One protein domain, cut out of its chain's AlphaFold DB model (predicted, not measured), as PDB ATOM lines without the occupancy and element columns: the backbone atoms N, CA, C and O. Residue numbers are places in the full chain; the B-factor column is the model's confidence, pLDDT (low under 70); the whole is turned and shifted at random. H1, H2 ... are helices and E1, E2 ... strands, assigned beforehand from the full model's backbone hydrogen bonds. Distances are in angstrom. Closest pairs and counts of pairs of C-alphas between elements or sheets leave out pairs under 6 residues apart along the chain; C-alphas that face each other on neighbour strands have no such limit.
ATOM      1  N   GLU A  12     490.011 429.215 405.252       83.62
ATOM      2  CA  GLU A  12     491.443 429.390 405.538       83.62
ATOM      3  C   GLU A  12     492.369 428.449 404.736       83.62
ATOM      4  O   GLU A  12     493.416 428.861 404.234       83.62
ATOM      5  N   GLU A  13     492.008 427.171 404.595       83.56
ATOM      6  CA  GLU A  13     492.775 426.204 403.799       83.56
ATOM      7  C   GLU A  13     492.724 426.554 402.313       83.56
ATOM      8  O   GLU A  13     493.732 426.432 401.610       83.56
ATOM      9  N   PHE A  14     491.566 427.010 401.834       83.25
ATOM     10  CA  PHE A  14     491.399 427.443 400.454       83.25
ATOM     11  C   PHE A  14     492.196 428.721 400.158       83.25
ATOM     12  O   PHE A  14     492.949 428.746 399.185       83.25
ATOM     13  N   GLU A  15     492.111 429.740 401.018       87.00
ATOM     14  CA  GLU A  15     492.900 430.979 400.916       87.00
ATOM     15  C   GLU A  15     494.405 430.690 400.893       87.00
ATOM     16  O   GLU A  15     495.152 431.258 400.085       87.00
ATOM     17  N   LYS A  16     494.860 429.746 401.726       89.69
ATOM     18  CA  LYS A  16     496.249 429.282 401.722       89.69
ATOM     19  C   LYS A  16     496.626 428.630 400.392       89.69
ATOM     20  O   LYS A  16     497.659 428.975 399.819       89.69
ATOM     21  N   ILE A  17     495.800 427.711 399.881       87.00
ATOM     22  CA  ILE A  17     496.034 427.061 398.582       87.00
ATOM     23  C   ILE A  17     496.096 428.105 397.463       87.00
ATOM     24  O   ILE A  17     497.007 428.057 396.639       87.00
ATOM     25  N   GLN A  18     495.160 429.050 397.436       88.38
ATOM     26  CA  GLN A  18     495.116 430.105 396.431       88.38
ATOM     27  C   GLN A  18     496.356 431.003 396.506       88.38
ATOM     28  O   GLN A  18     496.950 431.308 395.475       88.38
ATOM     29  N   SER A  19     496.790 431.373 397.711       91.31
ATOM     30  CA  SER A  19     498.003 432.173 397.915       91.31
ATOM     31  C   SER A  19     499.254 431.460 397.391       91.31
ATOM     32  O   SER A  19     500.034 432.059 396.653       91.31
ATOM     33  N   GLU A  20     499.408 430.163 397.686       91.44
ATOM     34  CA  GLU A  20     500.511 429.334 397.166       91.44
ATOM     35  C   GLU A  20     500.494 429.237 395.628       91.44
ATOM     36  O   GLU A  20     501.546 429.265 394.982       91.44
ATOM     37  N   VAL A  21     499.303 429.117 395.028       89.94
ATOM     38  CA  VAL A  21     499.143 429.063 393.567       89.94
ATOM     39  C   VAL A  21     499.510 430.408 392.935       89.94
ATOM     40  O   VAL A  21     500.262 430.437 391.961       89.94
ATOM     41  N   LEU A  22     499.041 431.522 393.500       92.06
ATOM     42  CA  LEU A  22     499.325 432.864 392.986       92.06
ATOM     43  C   LEU A  22     500.801 433.237 393.108       92.06
ATOM     44  O   LEU A  22     501.361 433.790 392.161       92.06
ATOM     45  N   GLU A  23     501.463 432.867 394.207       93.44
ATOM     46  CA  GLU A  23     502.911 433.053 394.353       93.44
ATOM     47  C   GLU A  23     503.660 432.423 393.168       93.44
ATOM     48  O   GLU A  23     504.551 433.038 392.578       93.44
ATOM     49  N   LYS A  24     503.250 431.222 392.742       90.56
ATOM     50  CA  LYS A  24     503.840 430.540 391.581       90.56
ATOM     51  C   LYS A  24     503.495 431.220 390.262       90.56
ATOM     52  O   LYS A  24     504.354 431.254 389.383       90.56
ATOM     53  N   VAL A  25     502.286 431.769 390.106       91.25
ATOM     54  CA  VAL A  25     501.893 432.538 388.909       91.25
ATOM     55  C   VAL A  25     502.806 433.750 388.721       91.25
ATOM     56  O   VAL A  25     503.333 433.928 387.621       91.25
ATOM     57  N   PHE A  26     503.061 434.522 389.778       92.69
ATOM     58  CA  PHE A  26     503.902 435.726 389.721       92.69
ATOM     59  C   PHE A  26     505.410 435.447 389.805       92.69
ATOM     60  O   PHE A  26     506.227 436.324 389.522       92.69
ATOM     61  N   ARG A  27     505.812 434.221 390.156       90.81
ATOM     62  CA  ARG A  27     507.223 433.830 390.199       90.81
ATOM     63  C   ARG A  27     507.836 433.845 388.802       90.81
ATOM     64  O   ARG A  27     507.442 433.073 387.931       90.81
ATOM     65  N   VAL A  28     508.867 434.661 388.614       83.25
ATOM     66  CA  VAL A  28     509.701 434.615 387.409       83.25
ATOM     67  C   VAL A  28     510.618 433.396 387.492       83.25
ATOM     68  O   VAL A  28     511.361 433.224 388.464       83.25
ATOM     69  N   SER A  29     510.559 432.522 386.489       78.06
ATOM     70  CA  SER A  29     511.470 431.385 386.379       78.06
ATOM     71  C   SER A  29     512.916 431.880 386.219       78.06
ATOM     72  O   SER A  29     513.193 432.639 385.289       78.06
ATOM     73  N   PRO A  30     513.875 431.411 387.042       63.75
ATOM     74  CA  PRO A  30     515.301 431.681 386.826       63.75
ATOM     75  C   PRO A  30     515.801 431.107 385.493       63.75
ATOM     76  O   PRO A  30     516.795 431.562 384.934       63.75
ATOM     77  N   GLN A  31     515.108 430.085 384.985       59.72
ATOM     78  CA  GLN A  31     515.362 429.467 383.696       59.72
ATOM     79  C   GLN A  31     514.539 430.191 382.629       59.72
ATOM     80  O   GLN A  31     513.624 429.613 382.040       59.72
ATOM     81  N   GLN A  32     514.875 431.449 382.345       56.28
ATOM     82  CA  GLN A  32     514.647 431.943 380.994       56.28
ATOM     83  C   GLN A  32     515.538 431.082 380.101       56.28
ATOM     84  O   GLN A  32     516.741 431.322 379.979       56.28
ATOM     85  N   ARG A 165     480.025 428.482 377.020       92.81
ATOM     86  CA  ARG A 165     479.809 427.129 376.495       92.81
ATOM     87  C   ARG A 165     479.764 426.118 377.618       92.81
ATOM     88  O   ARG A 165     480.505 426.234 378.586       92.81
ATOM     89  N   GLU A 166     478.932 425.107 377.457       91.56
ATOM     90  CA  GLU A 166     478.942 423.939 378.327       91.56
ATOM     91  C   GLU A 166     480.176 423.070 378.057       91.56
ATOM     92  O   GLU A 166     480.655 422.961 376.921       91.56
ATOM     93  N   VAL A 167     480.699 422.443 379.107       91.00
ATOM     94  CA  VAL A 167     481.734 421.419 378.997       91.00
ATOM     95  C   VAL A 167     481.061 420.058 378.926       91.00
ATOM     96  O   VAL A 167     480.612 419.523 379.932       91.00
ATOM     97  N   THR A 168     481.057 419.452 377.742       84.62
ATOM     98  CA  THR A 168     480.492 418.112 377.566       84.62
ATOM     99  C   THR A 168     481.275 417.074 378.379       84.62
ATOM    100  O   THR A 168     482.426 416.742 378.067       84.62
ATOM    101  N   THR A 169     480.635 416.512 379.402       72.88
ATOM    102  CA  THR A 169     481.156 415.399 380.203       72.88
ATOM    103  C   THR A 169     480.550 414.087 379.712       72.88
ATOM    104  O   THR A 169     479.474 413.679 380.134       72.88
ATOM    105  N   MET A 170     481.222 413.403 378.782       70.25
ATOM    106  CA  MET A 170     480.757 412.092 378.307       70.25
ATOM    107  C   MET A 170     480.854 411.044 379.427       70.25
ATOM    108  O   MET A 170     481.966 410.701 379.824       70.25
ATOM    109  N   ALA A 171     479.720 410.487 379.864       69.25
ATOM    110  CA  ALA A 171     479.598 409.529 380.974       69.25
ATOM    111  C   ALA A 171     480.705 408.451 381.018       69.25
ATOM    112  O   ALA A 171     481.421 408.322 382.007       69.25
ATOM    113  N   HIS A 172     480.953 407.746 379.907       70.38
ATOM    114  CA  HIS A 172     481.979 406.691 379.846       70.38
ATOM    115  C   HIS A 172     483.417 407.195 380.077       70.38
ATOM    116  O   HIS A 172     484.250 406.464 380.610       70.38
ATOM    117  N   ARG A 173     483.730 408.437 379.679       74.69
ATOM    118  CA  ARG A 173     485.041 409.062 379.936       74.69
ATOM    119  C   ARG A 173     485.134 409.598 381.355       74.69
ATOM    120  O   ARG A 173     486.224 409.631 381.910       74.69
ATOM    121  N   VAL A 174     484.008 410.027 381.922       78.94
ATOM    122  CA  VAL A 174     483.937 410.536 383.291       78.94
ATOM    123  C   VAL A 174     484.303 409.438 384.276       78.94
ATOM    124  O   VAL A 174     485.154 409.683 385.118       78.94
ATOM    125  N   VAL A 175     483.744 408.231 384.147       82.44
ATOM    126  CA  VAL A 175     484.006 407.132 385.095       82.44
ATOM    127  C   VAL A 175     485.488 406.757 385.138       82.44
ATOM    128  O   VAL A 175     486.076 406.684 386.216       82.44
ATOM    129  N   SER A 176     486.117 406.563 383.975       80.12
ATOM    130  CA  SER A 176     487.534 406.189 383.909       80.12
ATOM    131  C   SER A 176     488.460 407.324 384.345       80.12
ATOM    132  O   SER A 176     489.440 407.083 385.051       80.12
ATOM    133  N   ALA A 177     488.145 408.564 383.964       83.50
ATOM    134  CA  ALA A 177     488.947 409.717 384.339       83.50
ATOM    135  C   ALA A 177     488.793 410.061 385.823       83.50
ATOM    136  O   ALA A 177     489.798 410.395 386.445       83.50
ATOM    137  N   TRP A 178     487.589 409.946 386.398       88.19
ATOM    138  CA  TRP A 178     487.280 410.358 387.770       88.19
ATOM    139  C   TRP A 178     488.322 409.831 388.743       88.19
ATOM    140  O   TRP A 178     488.988 410.635 389.380       88.19
ATOM    141  N   GLU A 179     488.560 408.520 388.771       83.62
ATOM    142  CA  GLU A 179     489.509 407.894 389.701       83.62
ATOM    143  C   GLU A 179     490.952 408.401 389.557       83.62
ATOM    144  O   GLU A 179     491.670 408.521 390.548       83.62
ATOM    145  N   SER A 180     491.364 408.755 388.338       79.62
ATOM    146  CA  SER A 180     492.726 409.215 388.030       79.62
ATOM    147  C   SER A 180     492.953 410.718 388.228       79.62
ATOM    148  O   SER A 180     494.100 411.169 388.276       79.62
ATOM    149  N   VAL A 181     491.881 411.511 388.301       84.12
ATOM    150  CA  VAL A 181     491.973 412.972 388.310       84.12
ATOM    151  C   VAL A 181     492.205 413.478 389.731       84.12
ATOM    152  O   VAL A 181     491.350 413.349 390.603       84.12
ATOM    153  N   GLY A 182     493.370 414.077 389.976       84.12
ATOM    154  CA  GLY A 182     493.647 414.799 391.220       84.12
ATOM    155  C   GLY A 182     492.873 416.119 391.329       84.12
ATOM    156  O   GLY A 182     492.061 416.463 390.472       84.12
ATOM    157  N   GLY A 183     493.139 416.894 392.383       86.44
ATOM    158  CA  GLY A 183     492.639 418.269 392.477       86.44
ATOM    159  C   GLY A 183     493.335 419.199 391.475       86.44
ATOM    160  O   GLY A 183     494.456 418.929 391.038       86.44
ATOM    161  N   LEU A 184     492.709 420.337 391.146       86.44
ATOM    162  CA  LEU A 184     493.297 421.311 390.212       86.44
ATOM    163  C   LEU A 184     494.641 421.868 390.693       86.44
ATOM    164  O   LEU A 184     495.481 422.209 389.865       86.44
ATOM    165  N   LYS A 185     494.889 421.875 392.010       86.69
ATOM    166  CA  LYS A 185     496.181 422.256 392.601       86.69
ATOM    167  C   LYS A 185     497.359 421.497 391.981       86.69
ATOM    168  O   LYS A 185     498.431 422.063 391.824       86.69
ATOM    169  N   SER A 186     497.171 420.241 391.574       87.06
ATOM    170  CA  SER A 186     498.232 419.462 390.927       87.06
ATOM    171  C   SER A 186     498.687 420.055 389.585       87.06
ATOM    172  O   SER A 186     499.818 419.822 389.165       87.06
ATOM    173  N   TYR A 187     497.842 420.855 388.932       90.19
ATOM    174  CA  TYR A 187     498.125 421.526 387.662       90.19
ATOM    175  C   TYR A 187     498.681 422.944 387.837       90.19
ATOM    176  O   TYR A 187     498.794 423.683 386.859       90.19
ATOM    177  N   GLU A 188     499.020 423.345 389.064       91.81
ATOM    178  CA  GLU A 188     499.636 424.642 389.324       91.81
ATOM    179  C   GLU A 188     500.923 424.846 388.513       91.81
ATOM    180  O   GLU A 188     501.618 423.907 388.097       91.81
ATOM    181  N   GLN A 239     500.744 424.167 383.479       91.12
ATOM    182  CA  GLN A 239     500.355 422.833 383.049       91.12
ATOM    183  C   GLN A 239     499.116 422.935 382.172       91.12
ATOM    184  O   GLN A 239     498.094 423.512 382.553       91.12
ATOM    185  N   ARG A 240     499.203 422.343 380.988       92.25
ATOM    186  CA  ARG A 240     498.048 422.098 380.143       92.25
ATOM    187  C   ARG A 240     497.086 421.191 380.903       92.25
ATOM    188  O   ARG A 240     497.502 420.289 381.616       92.25
ATOM    189  N   VAL A 241     495.798 421.402 380.709       92.19
ATOM    190  CA  VAL A 241     494.739 420.565 381.256       92.19
ATOM    191  C   VAL A 241     493.635 420.459 380.212       92.19
ATOM    192  O   VAL A 241     493.312 421.426 379.519       92.19
ATOM    193  N   SER A 242     493.083 419.261 380.009       91.50
ATOM    194  CA  SER A 242     491.905 419.138 379.148       91.50
ATOM    195  C   SER A 242     490.696 419.711 379.880       91.50
ATOM    196  O   SER A 242     490.608 419.613 381.100       91.50
ATOM    197  N   MET A 243     489.745 420.290 379.149       92.69
ATOM    198  CA  MET A 243     488.581 420.909 379.783       92.69
ATOM    199  C   MET A 243     487.778 419.909 380.628       92.69
ATOM    200  O   MET A 243     487.370 420.227 381.739       92.69
ATOM    201  N   THR A 244     487.619 418.674 380.142       92.31
ATOM    202  CA  THR A 244     486.979 417.599 380.907       92.31
ATOM    203  C   THR A 244     487.741 417.321 382.198       92.31
ATOM    204  O   THR A 244     487.134 417.318 383.257       92.31
ATOM    205  N   VAL A 245     489.066 417.147 382.147       91.69
ATOM    206  CA  VAL A 245     489.872 416.878 383.352       91.69
ATOM    207  C   VAL A 245     489.824 418.048 384.331       91.69
ATOM    208  O   VAL A 245     489.651 417.817 385.523       91.69
ATOM    209  N   ALA A 246     489.904 419.288 383.841       94.38
ATOM    210  CA  ALA A 246     489.770 420.475 384.676       94.38
ATOM    211  C   ALA A 246     488.404 420.509 385.374       94.38
ATOM    212  O   ALA A 246     488.336 420.784 386.567       94.38
ATOM    213  N   ALA A 247     487.330 420.156 384.658       95.12
ATOM    214  CA  ALA A 247     485.989 420.091 385.223       95.12
ATOM    215  C   ALA A 247     485.867 418.979 386.273       95.12
ATOM    216  O   ALA A 247     485.305 419.216 387.335       95.12
ATOM    217  N   LEU A 248     486.427 417.790 386.037       93.38
ATOM    218  CA  LEU A 248     486.419 416.709 387.031       93.38
ATOM    219  C   LEU A 248     487.228 417.071 388.282       93.38
ATOM    220  O   LEU A 248     486.775 416.848 389.404       93.38
ATOM    221  N   ALA A 249     488.406 417.667 388.092       92.19
ATOM    222  CA  ALA A 249     489.268 418.123 389.176       92.19
ATOM    223  C   ALA A 249     488.577 419.209 390.012       92.19
ATOM    224  O   ALA A 249     488.633 419.177 391.241       92.19
ATOM    225  N   LEU A 250     487.876 420.131 389.349       92.81
ATOM    226  CA  LEU A 250     487.105 421.176 390.008       92.81
ATOM    227  C   LEU A 250     485.893 420.608 390.759       92.81
ATOM    228  O   LEU A 250     485.638 421.019 391.887       92.81
ATOM    229  N   ALA A 251     485.189 419.625 390.194       92.56
ATOM    230  CA  ALA A 251     484.088 418.942 390.876       92.56
ATOM    231  C   ALA A 251     484.553 418.261 392.173       92.56
ATOM    232  O   ALA A 251     483.908 418.393 393.213       92.56
ATOM    233  N   ARG A 252     485.705 417.575 392.138       90.25
ATOM    234  CA  ARG A 252     486.301 416.945 393.330       90.25
ATOM    235  C   ARG A 252     486.613 417.950 394.433       90.25
ATOM    236  O   ARG A 252     486.453 417.620 395.600       90.25
ATOM    237  N   MET A 253     487.024 419.166 394.075       87.56
ATOM    238  CA  MET A 253     487.252 420.235 395.051       87.56
ATOM    239  C   MET A 253     485.967 420.746 395.712       87.56
ATOM    240  O   MET A 253     486.037 421.299 396.801       87.56
ATOM    241  N   HIS A 254     484.811 420.547 395.076       87.31
ATOM    242  CA  HIS A 254     483.490 420.895 395.605       87.31
ATOM    243  C   HIS A 254     482.789 419.678 396.227       87.31
ATOM    244  O   HIS A 254     481.570 419.552 396.130       87.31
ATOM    245  N   ASP A 255     483.554 418.724 396.768       86.81
ATOM    246  CA  ASP A 255     483.046 417.500 397.407       86.81
ATOM    247  C   ASP A 255     482.026 416.718 396.561       86.81
ATOM    248  O   ASP A 255     481.158 416.002 397.077       86.81
ATOM    249  N   SER A 256     482.112 416.851 395.237       90.00
ATOM    250  CA  SER A 256     481.177 416.183 394.346       90.00
ATOM    251  C   SER A 256     481.449 414.685 394.324       90.00
ATOM    252  O   SER A 256     482.590 414.235 394.447       90.00
ATOM    253  N   THR A 257     480.401 413.887 394.132       91.38
ATOM    254  CA  THR A 257     480.514 412.424 394.075       91.38
ATOM    255  C   THR A 257     480.020 411.886 392.746       91.38
ATOM    256  O   THR A 257     479.012 412.345 392.226       91.38
ATOM    257  N   LEU A 258     480.714 410.893 392.196       90.38
ATOM    258  CA  LEU A 258     480.252 410.171 391.017       90.38
ATOM    259  C   LEU A 258     479.239 409.098 391.444       90.38
ATOM    260  O   LEU A 258     479.577 408.208 392.229       90.38
ATOM    261  N   ARG A 259     478.001 409.172 390.944       88.50
ATOM    262  CA  ARG A 259     476.959 408.154 391.152       88.50
ATOM    263  C   ARG A 259     476.147 407.948 389.882       88.50
ATOM    264  O   ARG A 259     475.693 408.914 389.282       88.50
ATOM    265  N   ASN A 260     475.903 406.685 389.531       85.75
ATOM    266  CA  ASN A 260     475.126 406.304 388.346       85.75
ATOM    267  C   ASN A 260     475.620 407.012 387.069       85.75
ATOM    268  O   ASN A 260     474.810 407.476 386.282       85.75
ATOM    269  N   ASP A 261     476.940 407.139 386.912       85.50
ATOM    270  CA  ASP A 261     477.610 407.819 385.793       85.50
ATOM    271  C   ASP A 261     477.423 409.347 385.701       85.50
ATOM    272  O   ASP A 261     477.921 409.965 384.759       85.50
ATOM    273  N   PHE A 262     476.808 409.976 386.708       87.12
ATOM    274  CA  PHE A 262     476.693 411.431 386.828       87.12
ATOM    275  C   PHE A 262     477.455 411.949 388.044       87.12
ATOM    276  O   PHE A 262     477.560 411.287 389.080       87.12
ATOM    277  N   ILE A 263     477.990 413.159 387.930       90.25
ATOM    278  CA  ILE A 263     478.655 413.830 389.043       90.25
ATOM    279  C   ILE A 263     477.598 414.628 389.803       90.25
ATOM    280  O   ILE A 263     476.817 415.374 389.219       90.25
ATOM    281  N   GLN A 264     477.569 414.443 391.114       90.75
ATOM    282  CA  GLN A 264     476.592 415.025 392.017       90.75
ATOM    283  C   GLN A 264     477.280 416.028 392.933       90.75
ATOM    284  O   GLN A 264     478.136 415.631 393.726       90.75
ATOM    285  N   ILE A 265     476.889 417.297 392.846       88.38
ATOM    286  CA  ILE A 265     477.298 418.349 393.778       88.38
ATOM    287  C   ILE A 265     476.392 418.282 395.016       88.38
ATOM    288  O   ILE A 265     475.170 418.270 394.853       88.38
ATOM    289  N   PRO A 266     476.924 418.240 396.247       87.25
ATOM    290  CA  PRO A 266     476.092 418.196 397.446       87.25
ATOM    291  C   PRO A 266     475.249 419.468 397.605       87.25
ATOM    292  O   PRO A 266     475.745 420.584 397.473       87.25
ATOM    293  N   ALA A 267     473.970 419.298 397.955       83.12
ATOM    294  CA  ALA A 267     473.042 420.417 398.135       83.12
ATOM    295  C   ALA A 267     473.450 421.358 399.280       83.12
ATOM    296  O   ALA A 267     473.108 422.531 399.260       83.12
ATOM    297  N   SER A 268     474.236 420.865 400.244       82.19
ATOM    298  CA  SER A 268     474.757 421.656 401.364       82.19
ATOM    299  C   SER A 268     475.710 422.780 400.955       82.19
ATOM    300  O   SER A 268     476.023 423.619 401.791       82.19
ATOM    301  N   LEU A 269     476.195 422.800 399.708       76.00
ATOM    302  CA  LEU A 269     476.941 423.944 399.167       76.00
ATOM    303  C   LEU A 269     476.043 425.148 398.878       76.00
ATOM    304  O   LEU A 269     476.527 426.261 398.692       76.00
ATOM    305  N   PHE A 270     474.734 424.926 398.835       77.06
ATOM    306  CA  PHE A 270     473.732 425.919 398.510       77.06
ATOM    307  C   PHE A 270     472.875 426.160 399.754       77.06
ATOM    308  O   PHE A 270     471.726 425.738 399.817       77.06
ATOM    309  N   ASP A 271     473.454 426.809 400.765       63.59
ATOM    310  CA  ASP A 271     472.803 427.109 402.056       63.59
ATOM    311  C   ASP A 271     471.788 428.269 401.953       63.59
ATOM    312  O   ASP A 271     471.728 429.173 402.785       63.59
ATOM    313  N   PHE A 272     471.012 428.288 400.868       63.12
ATOM    314  CA  PHE A 272     469.941 429.244 400.631       63.12
ATOM    315  C   PHE A 272     468.666 428.466 400.327       63.12
ATOM    316  O   PHE A 272     468.665 427.590 399.460       63.12
ATOM    317  N   ASP A 273     467.578 428.812 401.015       54.06
ATOM    318  CA  ASP A 273     466.251 428.284 400.714       54.06
ATOM    319  C   ASP A 273     465.876 428.677 399.282       54.06
ATOM    320  O   ASP A 273     465.420 429.792 399.013       54.06
ATOM    321  N   PHE A 274     466.048 427.750 398.339       56.53
ATOM    322  CA  PHE A 274     465.311 427.808 397.090       56.53
ATOM    323  C   PHE A 274     463.850 427.534 397.427       56.53
ATOM    324  O   PHE A 274     463.373 426.408 397.274       56.53
ATOM    325  N   GLU A 275     463.126 428.555 397.880       48.94
ATOM    326  CA  GLU A 275     461.673 428.559 397.782       48.94
ATOM    327  C   GLU A 275     461.360 428.543 396.282       48.94
ATOM    328  O   GLU A 275     461.318 429.567 395.601       48.94
ATOM    329  N   HIS A 276     461.259 427.334 395.729       49.53
ATOM    330  CA  HIS A 276     460.773 427.110 394.383       49.53
ATOM    331  C   HIS A 276     459.352 427.660 394.391       49.53
ATOM    332  O   HIS A 276     458.479 427.083 395.037       49.53
ATOM    333  N   GLY A 277     459.102 428.800 393.752       41.00
ATOM    334  CA  GLY A 277     457.728 429.268 393.657       41.00
ATOM    335  C   GLY A 277     456.891 428.235 392.934       41.00
ATOM    336  O   GLY A 277     457.163 427.903 391.787       41.00
ATOM    337  N   SER A 278     455.913 427.718 393.670       36.81
ATOM    338  CA  SER A 278     454.651 427.122 393.228       36.81
ATOM    339  C   SER A 278     454.655 426.132 392.054       36.81
ATOM    340  O   SER A 278     453.597 425.872 391.489       36.81
ATOM    341  N   LEU A 279     455.783 425.517 391.718       35.91
ATOM    342  CA  LEU A 279     455.805 424.167 391.170       35.91
ATOM    343  C   LEU A 279     456.185 423.275 392.341       35.91
ATOM    344  O   LEU A 279     457.322 423.326 392.808       35.91
ATOM    345  N   GLU A 280     455.207 422.544 392.874       35.28
ATOM    346  CA  GLU A 280     455.415 421.666 394.018       35.28
ATOM    347  C   GLU A 280     456.707 420.843 393.851       35.28
ATOM    348  O   GLU A 280     456.914 420.172 392.832       35.28
ATOM    349  N   PRO A 281     457.607 420.888 394.836       38.53
ATOM    350  CA  PRO A 281     458.912 420.277 394.743       38.53
ATOM    351  C   PRO A 281     458.765 418.791 395.045       38.53
ATOM    352  O   PRO A 281     459.012 418.337 396.160       38.53
ATOM    353  N   ALA A 282     458.487 417.988 394.021       41.72
ATOM    354  CA  ALA A 282     458.636 416.533 394.104       41.72
ATOM    355  C   ALA A 282     460.091 416.085 394.424       41.72
ATOM    356  O   ALA A 282     460.380 414.893 394.452       41.72
ATOM    357  N   ASN A 283     461.031 417.014 394.663       45.00
ATOM    358  CA  ASN A 283     462.452 416.752 394.887       45.00
ATOM    359  C   ASN A 283     463.089 417.528 396.060       45.00
ATOM    360  O   ASN A 283     464.316 417.568 396.136       45.00
ATOM    361  N   HIS A 284     462.326 418.055 397.028       43.56
ATOM    362  CA  HIS A 284     462.893 418.591 398.290       43.56
ATOM    363  C   HIS A 284     463.659 417.551 399.146       43.56
ATOM    364  O   HIS A 284     464.188 417.870 400.206       43.56
ATOM    365  N   HIS A 285     463.779 416.307 398.675       51.03
ATOM    366  CA  HIS A 285     464.622 415.264 399.262       51.03
ATOM    367  C   HIS A 285     465.963 415.053 398.542       51.03
ATOM    368  O   HIS A 285     466.722 414.152 398.914       51.03
ATOM    369  N   ARG A 286     466.282 415.828 397.498       64.12
ATOM    370  CA  ARG A 286     467.578 415.688 396.826       64.12
ATOM    371  C   ARG A 286     468.655 416.409 397.625       64.12
ATOM    372  O   ARG A 286     468.799 417.619 397.563       64.12
ATOM    373  N   ASN A 287     469.478 415.626 398.313       80.38
ATOM    374  CA  ASN A 287     470.700 416.104 398.968       80.38
ATOM    375  C   ASN A 287     471.819 416.478 397.966       80.38
ATOM    376  O   ASN A 287     472.982 416.568 398.359       80.38
ATOM    377  N   TRP A 288     471.507 416.626 396.672       85.38
ATOM    378  CA  TRP A 288     472.476 416.846 395.602       85.38
ATOM    379  C   TRP A 288     471.855 417.465 394.339       85.38
ATOM    380  O   TRP A 288     470.659 417.315 394.085       85.38
ATOM    381  N   TYR A 289     472.707 418.086 393.526       86.38
ATOM    382  CA  TYR A 289     472.428 418.615 392.190       86.38
ATOM    383  C   TYR A 289     473.352 417.961 391.160       86.38
ATOM    384  O   TYR A 289     474.452 417.526 391.497       86.38
ATOM    385  N   GLU A 290     472.916 417.866 389.908       88.69
ATOM    386  CA  GLU A 290     473.758 417.351 388.826       88.69
ATOM    387  C   GLU A 290     474.801 418.401 388.418       88.69
ATOM    388  O   GLU A 290     474.469 419.571 388.221       88.69
ATOM    389  N   TYR A 291     476.062 417.978 388.336       91.06
ATOM    390  CA  TYR A 291     477.209 418.795 387.941       91.06
ATOM    391  C   TYR A 291     477.125 419.153 386.461       91.06
ATOM    392  O   TYR A 291     477.098 418.263 385.610       91.06
ATOM    393  N   HIS A 292     477.129 420.448 386.156       92.00
ATOM    394  CA  HIS A 292     476.937 420.935 384.794       92.00
ATOM    395  C   HIS A 292     477.948 422.043 384.459       92.00
ATOM    396  O   HIS A 292     477.607 423.232 384.459       92.00
ATOM    397  N   PRO A 293     479.213 421.667 384.203       94.94
ATOM    398  CA  PRO A 293     480.317 422.605 384.070       94.94
ATOM    399  C   PRO A 293     480.181 423.498 382.849       94.94
ATOM    400  O   PRO A 293     479.845 423.058 381.748       94.94
ATOM    401  N   MET A 294     480.513 424.772 383.030       95.25
ATOM    402  CA  MET A 294     480.422 425.787 381.987       95.25
ATOM    403  C   MET A 294     481.689 426.634 381.929       95.25
ATOM    404  O   MET A 294     482.331 426.912 382.936       95.25
ATOM    405  N   ILE A 295     482.035 427.081 380.731       95.56
ATOM    406  CA  ILE A 295     483.140 427.993 380.468       95.56
ATOM    407  C   ILE A 295     482.565 429.379 380.247       95.56
ATOM    408  O   ILE A 295     481.810 429.595 379.298       95.56
ATOM    409  N   PHE A 296     482.996 430.327 381.064       96.19
ATOM    410  CA  PHE A 296     482.666 431.733 380.930       96.19
ATOM    411  C   PHE A 296     483.888 432.502 380.433       96.19
ATOM    412  O   PHE A 296     484.941 432.459 381.063       96.19
ATOM    413  N   PRO A 297     483.796 433.233 379.316       95.25
ATOM    414  CA  PRO A 297     484.785 434.253 378.998       95.25
ATOM    415  C   PRO A 297     484.894 435.251 380.153       95.25
ATOM    416  O   PRO A 297     483.869 435.713 380.648       95.25
ATOM    417  N   VAL A 298     486.116 435.627 380.536       94.12
ATOM    418  CA  VAL A 298     486.354 436.521 381.688       94.12
ATOM    419  C   VAL A 298     485.559 437.827 381.604       94.12
ATOM    420  O   VAL A 298     484.983 438.252 382.591       94.12
ATOM    421  N   HIS A 299     485.411 438.404 380.409       91.44
ATOM    422  CA  HIS A 299     484.645 439.642 380.203       91.44
ATOM    423  C   HIS A 299     483.126 439.522 380.458       91.44
ATOM    424  O   HIS A 299     482.429 440.531 380.395       91.44
ATOM    425  N   LYS A 300     482.598 438.303 380.637       92.19
ATOM    426  CA  LYS A 300     481.188 438.040 380.981       92.19
ATOM    427  C   LYS A 300     480.988 437.735 382.467       92.19
ATOM    428  O   LYS A 300     479.852 437.534 382.885       92.19
ATOM    429  N   MET A 301     482.071 437.648 383.232       91.25
ATOM    430  CA  MET A 301     482.031 437.488 384.683       91.25
ATOM    431  C   MET A 301     481.880 438.869 385.338       91.25
ATOM    432  O   MET A 301     482.197 439.881 384.713       91.25
ATOM    433  N   GLU A 302     481.388 438.925 386.580       81.75
ATOM    434  CA  GLU A 302     481.423 440.174 387.357       81.75
ATOM    435  C   GLU A 302     482.886 440.637 387.524       81.75
ATOM    436  O   GLU A 302     483.785 439.801 387.669       81.75
ATOM    437  N   ASN A 303     483.119 441.955 387.477       79.50
ATOM    438  CA  ASN A 303     484.459 442.519 387.639       79.50
ATOM    439  C   ASN A 303     485.067 442.072 388.968       79.50
ATOM    440  O   ASN A 303     484.414 442.088 390.012       79.50
ATOM    441  N   ASN A 304     486.332 441.688 388.899       84.38
ATOM    442  CA  ASN A 304     487.101 441.216 390.028       84.38
ATOM    443  C   ASN A 304     488.516 441.771 389.882       84.38
ATOM    444  O   ASN A 304     489.271 441.310 389.023       84.38
ATOM    445  N   ASP A 305     488.852 442.759 390.711       90.38
ATOM    446  CA  ASP A 305     490.112 443.509 390.632       90.38
ATOM    447  C   ASP A 305     491.337 442.582 390.653       90.38
ATOM    448  O   ASP A 305     492.300 442.786 389.914       90.38
ATOM    449  N   LYS A 306     491.276 441.498 391.437       90.81
ATOM    450  CA  LYS A 306     492.346 440.498 391.534       90.81
ATOM    451  C   LYS A 306     492.489 439.694 390.241       90.81
ATOM    452  O   LYS A 306     493.602 439.427 389.795       90.81
ATOM    453  N   MET A 307     491.378 439.311 389.609       93.06
ATOM    454  CA  MET A 307     491.419 438.641 388.303       93.06
ATOM    455  C   MET A 307     491.907 439.585 387.199       93.06
ATOM    456  O   MET A 307     492.645 439.148 386.316       93.06
ATOM    457  N   GLU A 308     491.543 440.866 387.254       93.50
ATOM    458  CA  GLU A 308     492.058 441.887 386.336       93.50
ATOM    459  C   GLU A 308     493.572 442.075 386.494       93.50
ATOM    460  O   GLU A 308     494.285 442.106 385.489       93.50
ATOM    461  N   GLU A 309     494.081 442.106 387.729       95.44
ATOM    462  CA  GLU A 309     495.517 442.156 388.025       95.44
ATOM    463  C   GLU A 309     496.258 440.947 387.432       95.44
ATOM    464  O   GLU A 309     497.243 441.111 386.707       95.44
ATOM    465  N   ILE A 310     495.753 439.731 387.676       96.12
ATOM    466  CA  ILE A 310     496.352 438.492 387.159       96.12
ATOM    467  C   ILE A 310     496.347 438.490 385.628       96.12
ATOM    468  O   ILE A 310     497.367 438.190 385.005       96.12
ATOM    469  N   VAL A 311     495.223 438.841 384.997       96.19
ATOM    470  CA  VAL A 311     495.129 438.913 383.531       96.19
ATOM    471  C   VAL A 311     496.076 439.979 382.981       96.19
ATOM    472  O   VAL A 311     496.777 439.709 382.008       96.19
ATOM    473  N   SER A 312     496.164 441.148 383.615       96.31
ATOM    474  CA  SER A 312     497.085 442.221 383.219       96.31
ATOM    475  C   SER A 312     498.550 441.782 383.300       96.31
ATOM    476  O   SER A 312     499.329 442.027 382.374       96.31
ATOM    477  N   TYR A 313     498.924 441.064 384.361       97.12
ATOM    478  CA  TYR A 313     500.255 440.472 384.488       97.12
ATOM    479  C   TYR A 313     500.547 439.466 383.363       97.12
ATOM    480  O   TYR A 313     501.626 439.495 382.773       97.12
ATOM    481  N   LEU A 314     499.580 438.612 383.010       97.25
ATOM    482  CA  LEU A 314     499.728 437.634 381.925       97.25
ATOM    483  C   LEU A 314     499.684 438.266 380.520       97.25
ATOM    484  O   LEU A 314     500.172 437.650 379.572       97.25
ATOM    485  N   GLU A 315     499.123 439.469 380.376       97.19
ATOM    486  CA  GLU A 315     499.192 440.276 379.149       97.19
ATOM    487  C   GLU A 315     500.557 440.944 378.956       97.19
ATOM    488  O   GLU A 315     500.945 441.214 377.821       97.19
ATOM    489  N   SER A 316     501.273 441.198 380.053       96.69
ATOM    490  CA  SER A 316     502.594 441.839 380.072       96.69
ATOM    491  C   SER A 316     503.639 440.904 380.680       96.69
ATOM    492  O   SER A 316     504.439 441.297 381.530       96.69
ATOM    493  N   PHE A 317     503.611 439.635 380.273       95.88
ATOM    494  CA  PHE A 317     504.287 438.571 381.000       95.88
ATOM    495  C   PHE A 317     505.822 438.679 380.899       95.88
ATOM    496  O   PHE A 317     506.364 438.629 379.787       95.88
ATOM    497  N   PRO A 318     506.563 438.781 382.023       93.56
ATOM    498  CA  PRO A 318     508.006 439.048 381.993       93.56
ATOM    499  C   PRO A 318     508.832 438.005 381.231       93.56
ATOM    500  O   PRO A 318     509.760 438.357 380.508       93.56
ATOM    501  N   GLU A 319     508.489 436.718 381.341       90.69
ATOM    502  CA  GLU A 319     509.222 435.640 380.654       90.69
ATOM    503  C   GLU A 319     508.961 435.598 379.146       90.69
ATOM    504  O   GLU A 319     509.726 434.974 378.416       90.69
ATOM    505  N   ALA A 320     507.922 436.291 378.679       92.06
ATOM    506  CA  ALA A 320     507.629 436.480 377.266       92.06
ATOM    507  C   ALA A 320     508.037 437.884 376.786       92.06
ATOM    508  O   ALA A 320     507.452 438.392 375.838       92.06
ATOM    509  N   ASN A 321     509.016 438.533 377.432       92.56
ATOM    510  CA  ASN A 321     509.466 439.896 377.113       92.56
ATOM    511  C   ASN A 321     508.338 440.943 377.181       92.56
ATOM    512  O   ASN A 321     508.249 441.835 376.335       92.56
ATOM    513  N   GLY A 322     507.449 440.817 378.170       94.81
ATOM    514  CA  GLY A 322     506.313 441.724 378.344       94.81
ATOM    515  C   GLY A 322     505.198 441.514 377.316       94.81
ATOM    516  O   GLY A 322     504.414 442.431 377.082       94.81
ATOM    517  N   LYS A 323     505.142 440.344 376.670       96.56
ATOM    518  CA  LYS A 323     504.122 439.995 375.674       96.56
ATOM    519  C   LYS A 323     503.030 439.099 376.274       96.56
ATOM    520  O   LYS A 323     503.298 438.372 377.235       96.56
ATOM    521  N   PRO A 324     501.808 439.120 375.716       97.50
ATOM    522  CA  PRO A 324     500.711 438.282 376.187       97.50
ATOM    523  C   PRO A 324     500.942 436.810 375.844       97.50
ATOM    524  O   PRO A 324     501.354 436.481 374.738       97.50
ATOM    525  N   ILE A 325     500.606 435.901 376.759       96.50
ATOM    526  CA  ILE A 325     500.889 434.464 376.567       96.50
ATOM    527  C   ILE A 325     499.651 433.602 376.263       96.50
ATOM    528  O   ILE A 325     499.776 432.465 375.811       96.50
ATOM    529  N   PHE A 326     498.432 434.125 376.432       97.56
ATOM    530  CA  PHE A 326     497.192 433.384 376.159       97.56
ATOM    531  C   PHE A 326     496.284 434.105 375.160       97.56
ATOM    532  O   PHE A 326     496.137 435.327 375.173       97.56
ATOM    533  N   ASP A 327     495.630 433.337 374.292       95.94
ATOM    534  CA  ASP A 327     494.642 433.840 373.338       95.94
ATOM    535  C   ASP A 327     493.384 434.323 374.051       95.94
ATOM    536  O   ASP A 327     492.882 435.413 373.769       95.94
ATOM    537  N   HIS A 328     492.905 433.532 375.012       96.81
ATOM    538  CA  HIS A 328     491.735 433.849 375.825       96.81
ATOM    539  C   HIS A 328     491.973 433.514 377.283       96.81
ATOM    540  O   HIS A 328     492.742 432.617 377.618       96.81
ATOM    541  N   TYR A 329     491.214 434.195 378.128       97.38
ATOM    542  CA  TYR A 329     491.058 433.870 379.533       97.38
ATOM    543  C   TYR A 329     489.612 433.450 379.753       97.38
ATOM    544  O   TYR A 329     488.682 434.110 379.263       97.38
ATOM    545  N   VAL A 330     489.417 432.349 380.470       97.12
ATOM    546  CA  VAL A 330     488.088 431.830 380.791       97.12
ATOM    547  C   VAL A 330     488.003 431.382 382.242       97.12
ATOM    548  O   VAL A 330     488.968 430.858 382.787       97.12
ATOM    549  N   ALA A 331     486.833 431.543 382.844       97.06
ATOM    550  CA  ALA A 331     486.468 430.917 384.099       97.06
ATOM    551  C   ALA A 331     485.754 429.590 383.806       97.06
ATOM    552  O   ALA A 331     484.703 429.567 383.165       97.06
ATOM    553  N   LEU A 332     486.326 428.480 384.262       97.25
ATOM    554  CA  LEU A 332     485.637 427.201 384.332       97.25
ATOM    555  C   LEU A 332     484.808 427.175 385.612       97.25
ATOM    556  O   LEU A 332     485.351 427.188 386.713       97.25
ATOM    557  N   VAL A 333     483.495 427.145 385.451       95.38
ATOM    558  CA  VAL A 333     482.518 427.159 386.531       95.38
ATOM    559  C   VAL A 333     481.998 425.734 386.732       95.38
ATOM    560  O   VAL A 333     481.597 425.124 385.740       95.38
ATOM    561  N   PRO A 334     481.971 425.207 387.975       90.81
ATOM    562  CA  PRO A 334     481.438 423.878 388.301       90.81
ATOM    563  C   PRO A 334     480.043 423.650 387.727       90.81
ATOM    564  O   PRO A 334     479.786 422.631 387.102       90.81
ATOM    565  N   GLY A 335     479.188 424.656 387.917       87.31
ATOM    566  CA  GLY A 335     477.816 424.725 387.449       87.31
ATOM    567  C   GLY A 335     476.908 423.613 387.969       87.31
ATOM    568  O   GLY A 335     477.335 422.506 388.288       87.31
ATOM    569  N   VAL A 336     475.617 423.902 388.056       86.25
ATOM    570  CA  VAL A 336     474.603 422.886 388.351       86.25
ATOM    571  C   VAL A 336     473.473 422.977 387.348       86.25
ATOM    572  O   VAL A 336     473.139 424.061 386.869       86.25
ATOM    573  N   TYR A 337     472.880 421.829 387.046       82.06
ATOM    574  CA  TYR A 337     471.661 421.782 386.256       82.06
ATOM    575  C   TYR A 337     470.503 422.412 387.045       82.06
ATOM    576  O   TYR A 337     470.267 422.027 388.195       82.06
ATOM    577  N   LEU A 338     469.785 423.373 386.449       74.62
ATOM    578  CA  LEU A 338     468.622 424.007 387.069       74.62
ATOM    579  C   LEU A 338     467.374 423.143 386.806       74.62
ATOM    580  O   LEU A 338     466.888 423.094 385.677       74.62
ATOM    581  N   PRO A 339     466.776 422.503 387.828       64.00
ATOM    582  CA  PRO A 339     465.655 421.586 387.612       64.00
ATOM    583  C   PRO A 339     464.381 422.268 387.086       64.00
ATOM    584  O   PRO A 339     463.521 421.600 386.521       64.00
ATOM    585  N   ALA A 340     464.246 423.581 387.301       62.94
ATOM    586  CA  ALA A 340     463.073 424.378 386.939       62.94
ATOM    587  C   ALA A 340     463.112 424.926 385.492       62.94
ATOM    588  O   ALA A 340     462.231 425.690 385.098       62.94
ATOM    589  N   GLY A 341     464.117 424.549 384.691       69.19
ATOM    590  CA  GLY A 341     464.241 424.958 383.291       69.19
ATOM    591  C   GLY A 341     464.605 426.435 383.134       69.19
ATOM    592  O   GLY A 341     465.778 426.795 383.175       69.19
ATOM    593  N   VAL A 342     463.607 427.301 382.925       76.19
ATOM    594  CA  VAL A 342     463.810 428.702 382.502       76.19
ATOM    595  C   VAL A 342     463.515 429.753 383.573       76.19
ATOM    596  O   VAL A 342     463.573 430.941 383.273       76.19
ATOM    597  N   ALA A 343     463.205 429.363 384.813       74.56
ATOM    598  CA  ALA A 343     462.899 430.319 385.876       74.56
ATOM    599  C   ALA A 343     463.407 429.884 387.256       74.56
ATOM    600  O   ALA A 343     463.468 428.695 387.563       74.56
ATOM    601  N   TYR A 344     463.758 430.857 388.101       72.62
ATOM    602  CA  TYR A 344     464.105 430.631 389.508       72.62
ATOM    603  C   TYR A 344     463.848 431.882 390.364       72.62
ATOM    604  O   TYR A 344     463.724 432.991 389.849       72.62
ATOM    605  N   TYR A 345     463.778 431.704 391.685       70.31
ATOM    606  CA  TYR A 345     463.701 432.808 392.644       70.31
ATOM    607  C   TYR A 345     465.104 433.225 393.065       70.31
ATOM    608  O   TYR A 345     465.899 432.388 393.496       70.31
ATOM    609  N   ASP A 346     465.424 434.509 392.927       73.94
ATOM    610  CA  ASP A 346     466.703 435.024 393.409       73.94
ATOM    611  C   ASP A 346     466.740 435.131 394.944       73.94
ATOM    612  O   ASP A 346     465.767 434.861 395.648       73.94
ATOM    613  N   THR A 347     467.876 435.561 395.495       67.69
ATOM    614  CA  THR A 347     468.054 435.653 396.956       67.69
ATOM    615  C   THR A 347     467.177 436.694 397.644       67.69
ATOM    616  O   THR A 347     467.130 436.736 398.869       67.69
ATOM    617  N   SER A 348     466.506 437.552 396.878       75.81
ATOM    618  CA  SER A 348     465.523 438.511 397.377       75.81
ATOM    619  C   SER A 348     464.092 437.998 397.191       75.81
ATOM    620  O   SER A 348     463.151 438.768 397.363       75.81
ATOM    621  N   ARG A 349     463.927 436.708 396.860       72.81
ATOM    622  CA  ARG A 349     462.648 436.060 396.537       72.81
ATOM    623  C   ARG A 349     461.929 436.718 395.358       72.81
ATOM    624  O   ARG A 349     460.708 436.631 395.251       72.81
ATOM    625  N   ASN A 350     462.672 437.344 394.445       78.56
ATOM    626  CA  ASN A 350     462.092 437.822 393.198       78.56
ATOM    627  C   ASN A 350     462.077 436.681 392.185       78.56
ATOM    628  O   ASN A 350     463.118 436.080 391.908       78.56
ATOM    629  N   TYR A 351     460.907 436.415 391.609       81.00
ATOM    630  CA  TYR A 351     460.771 435.502 390.482       81.00
ATOM    631  C   TYR A 351     461.517 436.062 389.268       81.00
ATOM    632  O   TYR A 351     461.286 437.205 388.860       81.00
ATOM    633  N   ARG A 352     462.417 435.262 388.695       81.19
ATOM    634  CA  ARG A 352     463.118 435.572 387.449       81.19
ATOM    635  C   ARG A 352     462.801 434.513 386.414       81.19
ATOM    636  O   ARG A 352     463.045 433.335 386.650       81.19
ATOM    637  N   GLU A 353     462.323 434.960 385.266       86.38
ATOM    638  CA  GLU A 353     462.077 434.139 384.086       86.38
ATOM    639  C   GLU A 353     463.043 434.554 382.977       86.38
ATOM    640  O   GLU A 353     463.412 435.727 382.864       86.38
ATOM    641  N   PHE A 354     463.489 433.579 382.195       87.62
ATOM    642  CA  PHE A 354     464.482 433.756 381.147       87.62
ATOM    643  C   PHE A 354     463.952 433.214 379.824       87.62
ATOM    644  O   PHE A 354     463.234 432.221 379.782       87.62
ATOM    645  N   ASP A 355     464.406 433.801 378.720       87.94
ATOM    646  CA  ASP A 355     463.988 433.384 377.374       87.94
ATOM    647  C   ASP A 355     464.508 431.987 376.980       87.94
ATOM    648  O   ASP A 355     464.105 431.417 375.968       87.94
ATOM    649  N   SER A 356     465.470 431.443 377.734       88.69
ATOM    650  CA  SER A 356     466.083 430.142 377.460       88.69
ATOM    651  C   SER A 356     466.701 429.514 378.706       88.69
ATOM    652  O   SER A 356     467.178 430.210 379.604       88.69
ATOM    653  N   GLU A 357     466.782 428.183 378.701       85.12
ATOM    654  CA  GLU A 357     467.414 427.377 379.757       85.12
ATOM    655  C   GLU A 357     468.894 427.743 379.934       85.12
ATOM    656  O   GLU A 357     469.370 427.924 381.049       85.12
ATOM    657  N   ILE A 358     469.613 427.985 378.830       86.31
ATOM    658  CA  ILE A 358     471.015 428.430 378.868       86.31
ATOM    659  C   ILE A 358     471.145 429.775 379.593       86.31
ATOM    660  O   ILE A 358     472.071 429.959 380.382       86.31
ATOM    661  N   SER A 359     470.228 430.717 379.352       88.75
ATOM    662  CA  SER A 359     470.258 432.024 380.020       88.75
ATOM    663  C   SER A 359     469.941 431.902 381.510       88.75
ATOM    664  O   SER A 359     470.613 432.538 382.323       88.75
ATOM    665  N   ALA A 360     468.993 431.031 381.871       86.75
ATOM    666  CA  ALA A 360     468.695 430.709 383.262       86.75
ATOM    667  C   ALA A 360     469.907 430.070 383.964       86.75
ATOM    668  O   ALA A 360     470.306 430.541 385.028       86.75
ATOM    669  N   HIS A 361     470.561 429.081 383.340       86.44
ATOM    670  CA  HIS A 361     471.783 428.443 383.849       86.44
ATOM    671  C   HIS A 361     472.934 429.436 384.023       86.44
ATOM    672  O   HIS A 361     473.613 429.425 385.047       86.44
ATOM    673  N   ILE A 362     473.141 430.324 383.048       90.12
ATOM    674  CA  ILE A 362     474.153 431.383 383.122       90.12
ATOM    675  C   ILE A 362     473.899 432.284 384.326       90.12
ATOM    676  O   ILE A 362     474.789 432.468 385.155       90.12
ATOM    677  N   ALA A 363     472.685 432.825 384.438       88.75
ATOM    678  CA  ALA A 363     472.335 433.732 385.522       88.75
ATOM    679  C   ALA A 363     472.424 433.040 386.886       88.75
ATOM    680  O   ALA A 363     472.896 433.635 387.855       88.75
ATOM    681  N   PHE A 364     472.007 431.776 386.948       86.94
ATOM    682  CA  PHE A 364     472.057 430.986 388.163       86.94
ATOM    683  C   PHE A 364     473.495 430.708 388.612       86.94
ATOM    684  O   PHE A 364     473.848 430.970 389.758       86.94
ATOM    685  N   ASN A 365     474.368 430.285 387.700       89.88
ATOM    686  CA  ASN A 365     475.778 430.057 388.003       89.88
ATOM    687  C   ASN A 365     476.488 431.335 388.469       89.88
ATOM    688  O   ASN A 365     477.255 431.289 389.429       89.88
ATOM    689  N   LEU A 366     476.198 432.486 387.854       90.19
ATOM    690  CA  LEU A 366     476.731 433.777 388.307       90.19
ATOM    691  C   LEU A 366     476.257 434.133 389.723       90.19
ATOM    692  O   LEU A 366     477.050 434.624 390.527       90.19
ATOM    693  N   LEU A 367     474.999 433.834 390.064       86.38
ATOM    694  CA  LEU A 367     474.489 433.997 391.427       86.38
ATOM    695  C   LEU A 367     475.256 433.116 392.424       86.38
ATOM    696  O   LEU A 367     475.655 433.603 393.482       86.38
ATOM    697  N   LEU A 368     475.489 431.846 392.085       86.44
ATOM    698  CA  LEU A 368     476.221 430.905 392.939       86.44
ATOM    699  C   LEU A 368     477.666 431.354 393.194       86.44
ATOM    700  O   LEU A 368     478.148 431.250 394.321       86.44
ATOM    701  N   ILE A 369     478.330 431.903 392.176       89.19
ATOM    702  CA  ILE A 369     479.678 432.478 392.296       89.19
ATOM    703  C   ILE A 369     479.653 433.699 393.213       89.19
ATOM    704  O   ILE A 369     480.433 433.783 394.158       89.19
ATOM    705  N   LYS A 370     478.711 434.622 392.993       86.69
ATOM    706  CA  LYS A 370     478.549 435.833 393.811       86.69
ATOM    707  C   LYS A 370     478.307 435.521 395.288       86.69
ATOM    708  O   LYS A 370     478.732 436.267 396.168       86.69
ATOM    709  N   LYS A 371     477.607 434.421 395.565       83.62
ATOM    710  CA  LYS A 371     477.356 433.920 396.921       83.62
ATOM    711  C   LYS A 371     478.485 433.059 397.482       83.62
ATOM    712  O   LYS A 371     478.373 432.623 398.622       83.62
ATOM    713  N   LYS A 372     479.560 432.844 396.717       86.44
ATOM    714  CA  LYS A 372     480.694 431.982 397.073       86.44
ATOM    715  C   LYS A 372     480.282 430.532 397.376       86.44
ATOM    716  O   LYS A 372     480.972 429.841 398.115       86.44
ATOM    717  N   CYS A 373     479.177 430.058 396.792       84.38
ATOM    718  CA  CYS A 373     478.742 428.658 396.899       84.38
ATOM    719  C   CYS A 373     479.615 427.726 396.058       84.38
ATOM    720  O   CYS A 373     479.785 426.549 396.365       84.38
ATOM    721  N   ILE A 374     480.114 428.260 394.944       88.81
ATOM    722  CA  ILE A 374     481.009 427.576 394.022       88.81
ATOM    723  C   ILE A 374     482.165 428.506 393.686       88.81
ATOM    724  O   ILE A 374     481.988 429.719 393.557       88.81
ATOM    725  N   VAL A 375     483.336 427.917 393.504       91.38
ATOM    726  CA  VAL A 375     484.572 428.608 393.162       91.38
ATOM    727  C   VAL A 375     484.968 428.207 391.742       91.38
ATOM    728  O   VAL A 375     485.275 427.039 391.493       91.38
ATOM    729  N   PRO A 376     484.949 429.137 390.774       95.06
ATOM    730  CA  PRO A 376     485.462 428.862 389.441       95.06
ATOM    731  C   PRO A 376     486.988 428.692 389.426       95.06
ATOM    732  O   PRO A 376     487.696 429.048 390.366       95.06
ATOM    733  N   ALA A 377     487.517 428.194 388.312       96.19
ATOM    734  CA  ALA A 377     488.948 428.191 388.023       96.19
ATOM    735  C   ALA A 377     489.258 429.094 386.828       96.19
ATOM    736  O   ALA A 377     488.623 428.973 385.780       96.19
ATOM    737  N   LEU A 378     490.259 429.963 386.957       97.44
ATOM    738  CA  LEU A 378     490.790 430.741 385.846       97.44
ATOM    739  C   LEU A 378     491.708 429.855 384.995       97.44
ATOM    740  O   LEU A 378     492.697 429.296 385.482       97.44
ATOM    741  N   LEU A 379     491.392 429.758 383.707       97.81
ATOM    742  CA  LEU A 379     492.177 429.044 382.709       97.81
ATOM    743  C   LEU A 379     492.638 430.002 381.606       97.81
ATOM    744  O   LEU A 379     491.871 430.842 381.127       97.81
ATOM    745  N   GLY A 380     493.880 429.824 381.167       97.75
ATOM    746  CA  GLY A 380     494.421 430.440 379.961       97.75
ATOM    747  C   GLY A 380     494.254 429.496 378.777       97.75
ATOM    748  O   GLY A 380     494.530 428.302 378.886       97.75
ATOM    749  N   GLU A 381     493.793 430.002 377.641       96.44
ATOM    750  CA  GLU A 381     493.709 429.238 376.398       96.44
ATOM    751  C   GLU A 381     494.816 429.664 375.440       96.44
ATOM    752  O   GLU A 381     494.966 430.847 375.153       96.44
ATOM    753  N   LYS A 382     495.553 428.700 374.894       93.56
ATOM    754  CA  LYS A 382     496.550 428.897 373.840       93.56
ATOM    755  C   LYS A 382     496.299 427.884 372.736       93.56
ATOM    756  O   LYS A 382     496.324 426.680 372.986       93.56
ATOM    757  N   ASP A 383     496.045 428.359 371.520       88.88
ATOM    758  CA  ASP A 383     495.873 427.520 370.328       88.88
ATOM    759  C   ASP A 383     494.778 426.437 370.509       88.88
ATOM    760  O   ASP A 383     494.876 425.319 370.002       88.88
ATOM    761  N   GLY A 384     493.722 426.753 371.272       89.12
ATOM    762  CA  GLY A 384     492.627 425.830 371.617       89.12
ATOM    763  C   GLY A 384     492.922 424.843 372.759       89.12
ATOM    764  O   GLY A 384     492.098 423.975 373.051       89.12
ATOM    765  N   LYS A 385     494.092 424.937 373.399       91.88
ATOM    766  CA  LYS A 385     494.493 424.142 374.571       91.88
ATOM    767  C   LYS A 385     494.356 424.998 375.830       91.88
ATOM    768  O   LYS A 385     494.647 426.185 375.784       91.88
ATOM    769  N   PHE A 386     493.953 424.401 376.949       94.94
ATOM    770  CA  PHE A 386     493.737 425.119 378.208       94.94
ATOM    771  C   PHE A 386     494.849 424.846 379.212       94.94
ATOM    772  O   PHE A 386     495.414 423.754 379.227       94.94
ATOM    773  N   TYR A 387     495.133 425.838 380.045       95.88
ATOM    774  CA  TYR A 387     496.184 425.840 381.052       95.88
ATOM    775  C   TYR A 387     495.606 426.388 382.351       95.88
ATOM    776  O   TYR A 387     494.960 427.437 382.337       95.88
ATOM    777  N   PHE A 388     495.800 425.680 383.462       95.75
ATOM    778  CA  PHE A 388     495.324 426.150 384.763       95.75
ATOM    779  C   PHE A 388     496.181 427.321 385.246       95.75
ATOM    780  O   PHE A 388     497.406 427.211 385.259       95.75
ATOM    781  N   ILE A 389     495.540 428.433 385.619       96.50
ATOM    782  CA  ILE A 389     496.218 429.621 386.148       96.50
ATOM    783  C   ILE A 389     496.055 429.660 387.666       96.50
ATOM    784  O   ILE A 389     497.039 429.543 388.390       96.50
ATOM    785  N   CYS A 390     494.820 429.812 388.142       95.19
ATOM    786  CA  CYS A 390     494.492 429.902 389.562       95.19
ATOM    787  C   CYS A 390     493.001 429.639 389.793       95.19
ATOM    788  O   CYS A 390     492.240 429.418 388.847       95.19
ATOM    789  N   PHE A 391     492.563 429.690 391.048       93.19
ATOM    790  CA  PHE A 391     491.139 429.744 391.354       93.19
ATOM    791  C   PHE A 391     490.603 431.173 391.212       93.19
ATOM    792  O   PHE A 391     491.358 432.142 391.324       93.19
ATOM    793  N   TRP A 392     489.317 431.288 390.903       87.12
ATOM    794  CA  TRP A 392     488.596 432.549 390.774       87.12
ATOM    795  C   TRP A 392     487.988 432.901 392.134       87.12
ATOM    796  O   TRP A 392     487.026 432.262 392.556       87.12
TER     797      TRP A 392
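AT A GLANCE: This is residues 12 to 32, 165 to 188 and 239 to 392 of the 393 residues of an uncharacterized protein of Crenarchaeota archaeon (UniProt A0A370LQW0). A strongly twisted sheet of five strands, E1, E10, E9, E6 and E5, makes the core, with H4 packed over one face and H5 over the other; a small three-stranded sheet, E2, E3 and E4, with H2 over it, adjoins H4, and H6 with the hairpin E7 and E8 lies beyond the E5 and E6 side. The long loop of residues 267 to 287 reaches out to one end of the longest axis, and residues 27 to 32 after H1 reach out to the other. The printed part has 199 residues and mixes helices and strands, in the order H1 H2 H3 E1 H4 E2 E3 E4 E5 H5 E6 E7 E8 H6 E9 E10. The large sheet runs E1, E10, E9, E6, E5, antiparallel from E10 to E5, while E1 and E10 meet only at a point. The whole is compact, with a radius of gyration of the C-alphas of 17.9 A, yet elongated, spanning 61 by 37 by 34 A.

IN THESE COORDINATES: H1, residues 12 to 26, begins with C-alpha 12 at (491.443, 429.390, 405.538) and is 21.1 A long. H2 is residues 171 to 180, 14.9 A, and H3 residues 184 to 187. E1, residues 239 to 241, precedes H4, residues 243 to 253, 15.3 A long. E2 is residues 257 to 259, E3 residues 262 to 266, E4 residues 288 to 290 and E5 residues 294 to 297. H5, residues 305 to 315, is 15.0 A long, and E6, residues 328 to 333, is 15.6 A. E7, residues 343 to 345, and E8, residues 351 to 353, precede H6, residues 357 to 370, which starts at C-alpha 357 (467.414, 427.377, 379.757) and is 19.8 A long. E9, residues 377 to 382, is 16.1 A, and E10, residues 385 to 391, is 18.0 A, ending at C-alpha 391 (491.139, 429.744, 391.354).

HOW THE PARTS SIT: In the large sheet, E9 and E10 form a hairpin, with N 387 and O 380 2.8 A apart. E9 and E6 are antiparallel neighbours, with N 379 and O 330 within hydrogen-bond range at 2.8 A, and E6 and E5 are antiparallel neighbours too, with N 331 and O 296 within hydrogen-bond range at 2.8 A. H4 has a height over the sheet of 8.6 A and lies over E9 and, only just, E6, with 3 of its C-alphas falling there; it runs along the strands, at 18 degrees to E9 on the local plane. H5, on the opposite face, lies over E9 at a height of 9.7 A. H3 lies over E10 at 7.4 A and touches H4, the closest C-alphas being those of Leu 184 and Ala 249, 5.2 A. H1 only grazes the sheet with residues 14 to 25; its closest C-alphas to E10 are Val 21 and Cys 390, 6.2 A. H2 touches H4 at a steep tilt of 59 degrees, the same way, with the C-alphas of Trp 178 and Leu 248 closest at 6.5 A. E2, E3 and E4 form a meander, each strand the antiparallel neighbour of the one before, with N 264 and O 257 at 2.8 A and N 265 and O 289 at 2.8 A. H2 on this sheet makes two layers, a helix on one face of a sheet. H6 only grazes the large sheet with residues 361 to 369; the C-alphas of Ala 343 in E7 and Ala 360 in H6 are 6.4 A apart. In the hairpin E7 and E8, N 352 and O 344 are 2.9 A apart. Every O i to N i+4 pair is within hydrogen-bond range in H1, H4, H5 and H6, and 3 of 6 in H2; H3 is too short for one.

THE WHOLE: The C-alphas farthest apart, of Gln 32 and Glu 280, are 61.5 A apart. Residues 33 to 164 are cut out, a gap of 35.5 A between C-alphas 32 and 165, and residues 189 to 238, a gap of 6.6 A between C-alphas 188 and 239. The links E3 to E4 and H5 to E6 are long. The mean pLDDT of the printed part is 84.5; 24 residues are under 70, among them residues 271 to 286.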